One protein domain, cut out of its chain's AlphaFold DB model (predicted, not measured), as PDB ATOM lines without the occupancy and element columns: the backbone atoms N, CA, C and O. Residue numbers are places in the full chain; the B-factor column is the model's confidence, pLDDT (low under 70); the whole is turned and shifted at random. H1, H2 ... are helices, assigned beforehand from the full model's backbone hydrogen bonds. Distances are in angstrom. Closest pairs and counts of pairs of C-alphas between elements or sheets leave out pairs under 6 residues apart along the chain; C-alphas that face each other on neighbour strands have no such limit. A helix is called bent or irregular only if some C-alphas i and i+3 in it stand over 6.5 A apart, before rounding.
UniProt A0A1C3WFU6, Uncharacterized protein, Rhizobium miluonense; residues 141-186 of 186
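AT A GLANCE: This is residues 141 to 186 of the 186 residues of an uncharacterized protein of Rhizobium miluonense (UniProt A0A1C3WFU6). What shape do these atoms make? Two helices, the long H1 and the shorter H2, meet near their ends and make an open V with a tight turn at its point. After H2 comes a short tail, residues 182 to 186, and the space between the two arms of the V, H1 and H2, is empty. What is the make-up? The printed part has 46 residues with two named helices, H1 then H2, and no named strand; the class is all helix. How spread out is it? It is only just loose, close to extended, with a radius of gyration of the C-alphas of 13.8 A, and it is flat, spanning 36 by 30 by 9 A.

HOW THE PARTS SIT: Where do the helices meet? H1, residues 141 to 164, and H2, residues 166 to 181, touch only at the corner by their link, with 4 pairs of C-alphas within 8 A. H1 touches H2 with residues 160 to 161 alone, and H2 touches H1 with residues 167 to 169 alone; the closest C-alphas, those of Ala 161 and Phe 169, are 5.6 A apart. How do they run? They run opposite ways at a steep tilt of 58 degrees, and their centres are 17.3 A apart. What do their backbones show? In H1 and H2 every O i to N i+4 pair is within hydrogen-bond range.

IN THESE COORDINATES: Where does H1 run? It goes from C-alpha 141 at (71.665, 99.494, 85.498) to C-alpha 164 at (78.155, 123.770, 109.319), 34.6 A from first to last C-alpha. Where does H2 run? It begins at Glu 166 and ends with C-alpha 181 at (93.764, 121.055, 91.381), 22.7 A from first to last C-alpha. Is either helix bent? Neither is bent or irregular.

THE WHOLE: How large is the whole? The two C-alphas farthest apart are those of Arg 141 and Leu 184, at 36.2 A. What stands free? Residues 141 to 156, which belong to H1, stand free, and so do residues 173 to 186, of which 173 to 181 belong to H2. Is the printed part unbroken? It has no cut, the link from H1 to H2 is tight, and Arg 186 is the chain's last residue. Where is confidence low? The mean pLDDT of the printed part is 89.1, and residues 185 to 186 are under 70.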
ATOM      1  N   ARG A 141      71.451  99.933  84.112       91.50
ATOM      2  CA  ARG A 141      71.665  99.494  85.498       91.50
ATOM      3  C   ARG A 141      72.776 100.302  86.177       91.50
ATOM      4  O   ARG A 141      72.604 100.732  87.314       91.50
ATOM      5  N   GLY A 142      73.894 100.530  85.486       91.00
ATOM      6  CA  GLY A 142      74.993 101.388  85.942       91.00
ATOM      7  C   GLY A 142      74.537 102.796  86.262       91.00
ATOM      8  O   GLY A 142      74.819 103.326  87.332       91.00
ATOM      9  N   ARG A 143      73.759 103.375  85.351       93.69
ATOM     10  CA  ARG A 143      73.205 104.718  85.490       93.69
ATOM     11  C   ARG A 143      72.216 104.803  86.648       93.69
ATOM     12  O   ARG A 143      72.248 105.778  87.387       93.69
ATOM     13  N   ALA A 144      71.366 103.792  86.833       91.81
ATOM     14  CA  ALA A 144      70.445 103.727  87.967       91.81
ATOM     15  C   ALA A 144      71.191 103.630  89.309       91.81
ATOM     16  O   ALA A 144      70.861 104.357  90.244       91.81
ATOM     17  N   ALA A 145      72.230 102.793  89.389       90.69
ATOM     18  CA  ALA A 145      73.073 102.681  90.578       90.69
ATOM     19  C   ALA A 145      73.825 103.989  90.874       90.69
ATOM     20  O   ALA A 145      73.857 104.435  92.018       90.69
ATOM     21  N   TYR A 146      74.366 104.639  89.840       88.88
ATOM     22  CA  TYR A 146      75.034 105.931  89.979       88.88
ATOM     23  C   TYR A 146      74.084 107.022  90.483       88.88
ATOM     24  O   TYR A 146      74.452 107.773  91.378       88.88
ATOM     25  N   ARG A 147      72.841 107.076  89.981       92.94
ATOM     26  CA  ARG A 147      71.825 108.006  90.503       92.94
ATOM     27  C   ARG A 147      71.567 107.776  91.988       92.94
ATOM     28  O   ARG A 147      71.615 108.724  92.749       92.94
ATOM     29  N   LYS A 148      71.401 106.520  92.418       92.00
ATOM     30  CA  LYS A 148      71.232 106.207  93.846       92.00
ATOM     31  C   LYS A 148      72.424 106.630  94.697       92.00
ATOM     32  O   LYS A 148      72.234 107.119  95.802       92.00
ATOM     33  N   MET A 149      73.641 106.468  94.184       91.75
ATOM     34  CA  MET A 149      74.840 106.961  94.857       91.75
ATOM     35  C   MET A 149      74.848 108.493  94.954       91.75
ATOM     36  O   MET A 149      75.186 109.023  96.008       91.75
ATOM     37  N   ALA A 150      74.463 109.189  93.882       89.38
ATOM     38  CA  ALA A 150      74.373 110.646  93.857       89.38
ATOM     39  C   ALA A 150      73.309 111.174  94.834       89.38
ATOM     40  O   ALA A 150      73.597 112.118  95.565       89.38
ATOM     41  N   ASP A 151      72.144 110.521  94.911       91.06
ATOM     42  CA  ASP A 151      71.079 110.853  95.867       91.06
ATOM     43  C   ASP A 151      71.607 110.775  97.313       91.06
ATOM     44  O   ASP A 151      71.495 111.728  98.081       91.06
ATOM     45  N   ILE A 152      72.269 109.664  97.667       92.25
ATOM     46  CA  ILE A 152      72.846 109.462  99.008       92.25
ATOM     47  C   ILE A 152      73.916 110.513  99.313       92.25
ATOM     48  O   ILE A 152      73.983 111.025 100.430       92.25
ATOM     49  N   LEU A 153      74.772 110.833  98.338       90.44
ATOM     50  CA  LEU A 153      75.808 111.845  98.526       90.44
ATOM     51  C   LEU A 153      75.189 113.223  98.777       90.44
ATOM     52  O   LEU A 153      75.620 113.922  99.688       90.44
ATOM     53  N   GLN A 154      74.155 113.587  98.019       91.00
ATOM     54  CA  GLN A 154      73.444 114.849  98.197       91.00
ATOM     55  C   GLN A 154      72.752 114.932  99.564       91.00
ATOM     56  O   GLN A 154      72.732 115.999 100.178       91.00
ATOM     57  N   ASP A 155      72.220 113.817 100.063       91.81
ATOM     58  CA  ASP A 155      71.643 113.747 101.406       91.81
ATOM     59  C   ASP A 155      72.683 114.014 102.494       91.81
ATOM     60  O   ASP A 155      72.439 114.806 103.403       91.81
ATOM     61  N   ILE A 156      73.868 113.416 102.366       91.56
ATOM     62  CA  ILE A 156      74.982 113.652 103.290       91.56
ATOM     63  C   ILE A 156      75.455 115.108 103.209       91.56
ATOM     64  O   ILE A 156      75.675 115.742 104.240       91.56
ATOM     65  N   GLU A 157      75.594 115.661 102.002       92.38
ATOM     66  CA  GLU A 157      75.994 117.060 101.826       92.38
ATOM     67  C   GLU A 157      74.991 118.033 102.448       92.38
ATOM     68  O   GLU A 157      75.399 119.037 103.031       92.38
ATOM     69  N   ARG A 158      73.690 117.738 102.359       91.75
ATOM     70  CA  ARG A 158      72.645 118.546 102.991       91.75
ATOM     71  C   ARG A 158      72.743 118.500 104.513       91.75
ATOM     72  O   ARG A 158      72.751 119.557 105.131       91.75
ATOM     73  N   GLU A 159      72.900 117.314 105.102       92.69
ATOM     74  CA  GLU A 159      73.117 117.166 106.551       92.69
ATOM     75  C   GLU A 159      74.337 117.982 107.014       92.69
ATOM     76  O   GLU A 159      74.314 118.643 108.049       92.69
ATOM     77  N   TRP A 160      75.411 117.996 106.223       92.44
ATOM     78  CA  TRP A 160      76.599 118.786 106.546       92.44
ATOM     79  C   TRP A 160      76.385 120.287 106.365       92.44
ATOM     80  O   TRP A 160      76.912 121.073 107.151       92.44
ATOM     81  N   ALA A 161      75.615 120.699 105.361       92.56
ATOM     82  CA  ALA A 161      75.250 122.096 105.171       92.56
ATOM     83  C   ALA A 161      74.364 122.616 106.316       92.56
ATOM     84  O   ALA A 161      74.545 123.756 106.738       92.56
ATOM     85  N   GLU A 162      73.469 121.785 106.855       92.44
ATOM     86  CA  GLU A 162      72.646 122.104 108.028       92.44
ATOM     87  C   GLU A 162      73.506 122.280 109.293       92.44
ATOM     88  O   GLU A 162      73.322 123.243 110.036       92.44
ATOM     89  N   GLU A 163      74.502 121.413 109.501       92.56
ATOM     90  CA  GLU A 163      75.382 121.449 110.681       92.56
ATOM     91  C   GLU A 163      76.451 122.559 110.626       92.56
ATOM     92  O   GLU A 163      76.735 123.226 111.624       92.56
ATOM     93  N   LEU A 164      77.090 122.768 109.470       90.06
ATOM     94  CA  LEU A 164      78.155 123.770 109.319       90.06
ATOM     95  C   LEU A 164      77.620 125.157 108.938       90.06
ATOM     96  O   LEU A 164      78.322 126.155 109.137       90.06
ATOM     97  N   GLY A 165      76.407 125.213 108.390       92.94
ATOM     98  CA  GLY A 165      75.866 126.343 107.651       92.94
ATOM     99  C   GLY A 165      76.291 126.312 106.179       92.94
ATOM    100  O   GLY A 165      77.472 126.133 105.862       92.94
ATOM    101  N   GLU A 166      75.337 126.562 105.277       91.31
ATOM    102  CA  GLU A 166      75.516 126.477 103.816       91.31
ATOM    103  C   GLU A 166      76.749 127.234 103.312       91.31
ATOM    104  O   GLU A 166      77.548 126.695 102.546       91.31
ATOM    105  N   LYS A 167      76.955 128.465 103.798       92.44
ATOM    106  CA  LYS A 167      78.088 129.307 103.396       92.44
ATOM    107  C   LYS A 167      79.430 128.649 103.724       92.44
ATOM    108  O   LYS A 167      80.270 128.497 102.843       92.44
ATOM    109  N   ARG A 168      79.615 128.199 104.968       91.38
ATOM    110  CA  ARG A 168      80.879 127.594 105.423       91.38
ATOM    111  C   ARG A 168      81.139 126.256 104.742       91.38
ATOM    112  O   ARG A 168      82.282 125.942 104.425       91.38
ATOM    113  N   PHE A 169      80.085 125.478 104.498       93.69
ATOM    114  CA  PHE A 169      80.201 124.227 103.761       93.69
ATOM    115  C   PHE A 169      80.585 124.462 102.292       93.69
ATOM    116  O   PHE A 169      81.460 123.774 101.768       93.69
ATOM    117  N   SER A 170      79.998 125.472 101.642       93.56
ATOM    118  CA  SER A 170      80.366 125.846 100.272       93.56
ATOM    119  C   SER A 170      81.822 126.314 100.165       93.56
ATOM    120  O   SER A 170      82.546 125.835  99.297       93.56
ATOM    121  N   GLU A 171      82.288 127.149 101.103       94.19
ATOM    122  CA  GLU A 171      83.682 127.605 101.178       94.19
ATOM    123  C   GLU A 171      84.649 126.427 101.361       94.19
ATOM    124  O   GLU A 171      85.675 126.356 100.686       94.19
ATOM    125  N   LEU A 172      84.301 125.459 102.216       93.06
ATOM    126  CA  LEU A 172      85.091 124.242 102.405       93.06
ATOM    127  C   LEU A 172      85.220 123.428 101.110       93.06
ATOM    128  O   LEU A 172      86.321 122.978 100.789       93.06
ATOM    129  N   LYS A 173      84.121 123.236 100.366       92.44
ATOM    130  CA  LYS A 173      84.150 122.504  99.089       92.44
ATOM    131  C   LYS A 173      85.033 123.203  98.059       92.44
ATOM    132  O   LYS A 173      85.813 122.524  97.398       92.44
ATOM    133  N   THR A 174      84.955 124.530  97.969       94.38
ATOM    134  CA  THR A 174      85.819 125.323  97.083       94.38
ATOM    135  C   THR A 174      87.288 125.143  97.446       94.38
ATOM    136  O   THR A 174      88.069 124.733  96.598       94.38
ATOM    137  N   LEU A 175      87.656 125.332  98.718       93.81
ATOM    138  CA  LEU A 175      89.047 125.189  99.161       93.81
ATOM    139  C   LEU A 175      89.597 123.776  98.934       93.81
ATOM    140  O   LEU A 175      90.767 123.611  98.594       93.81
ATOM    141  N   LEU A 176      88.765 122.749  99.131       91.44
ATOM    142  CA  LEU A 176      89.162 121.368  98.873       91.44
ATOM    143  C   LEU A 176      89.328 121.094  97.372       91.44
ATOM    144  O   LEU A 176      90.259 120.385  97.000       91.44
ATOM    145  N   GLY A 177      88.459 121.662  96.531       89.94
ATOM    146  CA  GLY A 177      88.580 121.610  95.072       89.94
ATOM    147  C   GLY A 177      89.856 122.289  94.583       89.94
ATOM    148  O   GLY A 177      90.651 121.660  93.890       89.94
ATOM    149  N   ASP A 178      90.115 123.511  95.050       90.31
ATOM    150  CA  ASP A 178      91.326 124.268  94.722       90.31
ATOM    151  C   ASP A 178      92.587 123.495  95.122       90.31
ATOM    152  O   ASP A 178      93.524 123.379  94.332       90.31
ATOM    153  N   LEU A 179      92.602 122.908  96.329       91.44
ATOM    154  CA  LEU A 179      93.694 122.051  96.794       91.44
ATOM    155  C   LEU A 179      93.891 120.842  95.871       91.44
ATOM    156  O   LEU A 179      95.030 120.460  95.595       91.44
ATOM    157  N   TRP A 180      92.802 120.240  95.401       85.81
ATOM    158  CA  TRP A 180      92.842 119.068  94.532       85.81
ATOM    159  C   TRP A 180      93.412 119.370  93.142       85.81
ATOM    160  O   TRP A 180      94.069 118.519  92.541       85.81
ATOM    161  N   ASP A 181      93.217 120.593  92.656       83.94
ATOM    162  CA  ASP A 181      93.764 121.055  91.381       83.94
ATOM    163  C   ASP A 181      95.223 121.523  91.476       83.94
ATOM    164  O   ASP A 181      95.875 121.740  90.445       83.94
ATOM    165  N   THR A 182      95.779 121.624  92.687       84.62
ATOM    166  CA  THR A 182      97.193 121.964  92.863       84.62
ATOM    167  C   THR A 182      98.126 120.853  92.362       84.62
ATOM    168  O   THR A 182      97.832 119.659  92.487       84.62
ATOM    169  N   PRO A 183      99.330 121.212  91.878       72.94
ATOM    170  CA  PRO A 183     100.350 120.245  91.459       72.94
ATOM    171  C   PRO A 183     100.908 119.389  92.610       72.94
ATOM    172  O   PRO A 183     101.766 118.550  92.380       72.94
ATOM    173  N   LEU A 184     100.460 119.600  93.850       70.19
ATOM    174  CA  LEU A 184     100.848 118.774  94.994       70.19
ATOM    175  C   LEU A 184     100.105 117.431  95.021       70.19
ATOM    176  O   LEU A 184     100.576 116.490  95.661       70.19
ATOM    177  N   VAL A 185      98.940 117.353  94.369       65.81
ATOM    178  CA  VAL A 185      98.069 116.166  94.362       65.81
ATOM    179  C   VAL A 185      98.137 115.408  93.025       65.81
ATOM    180  O   VAL A 185      97.786 114.229  92.982       65.81
ATOM    181  N   ARG A 186      98.622 116.050  91.953       51.47
ATOM    182  CA  ARG A 186      98.751 115.488  90.597       51.47
ATOM    183  C   ARG A 186     100.133 114.894  90.341       51.47
ATOM    184  O   ARG A 186     100.175 113.801  89.736       51.47
TER     185      ARG A 186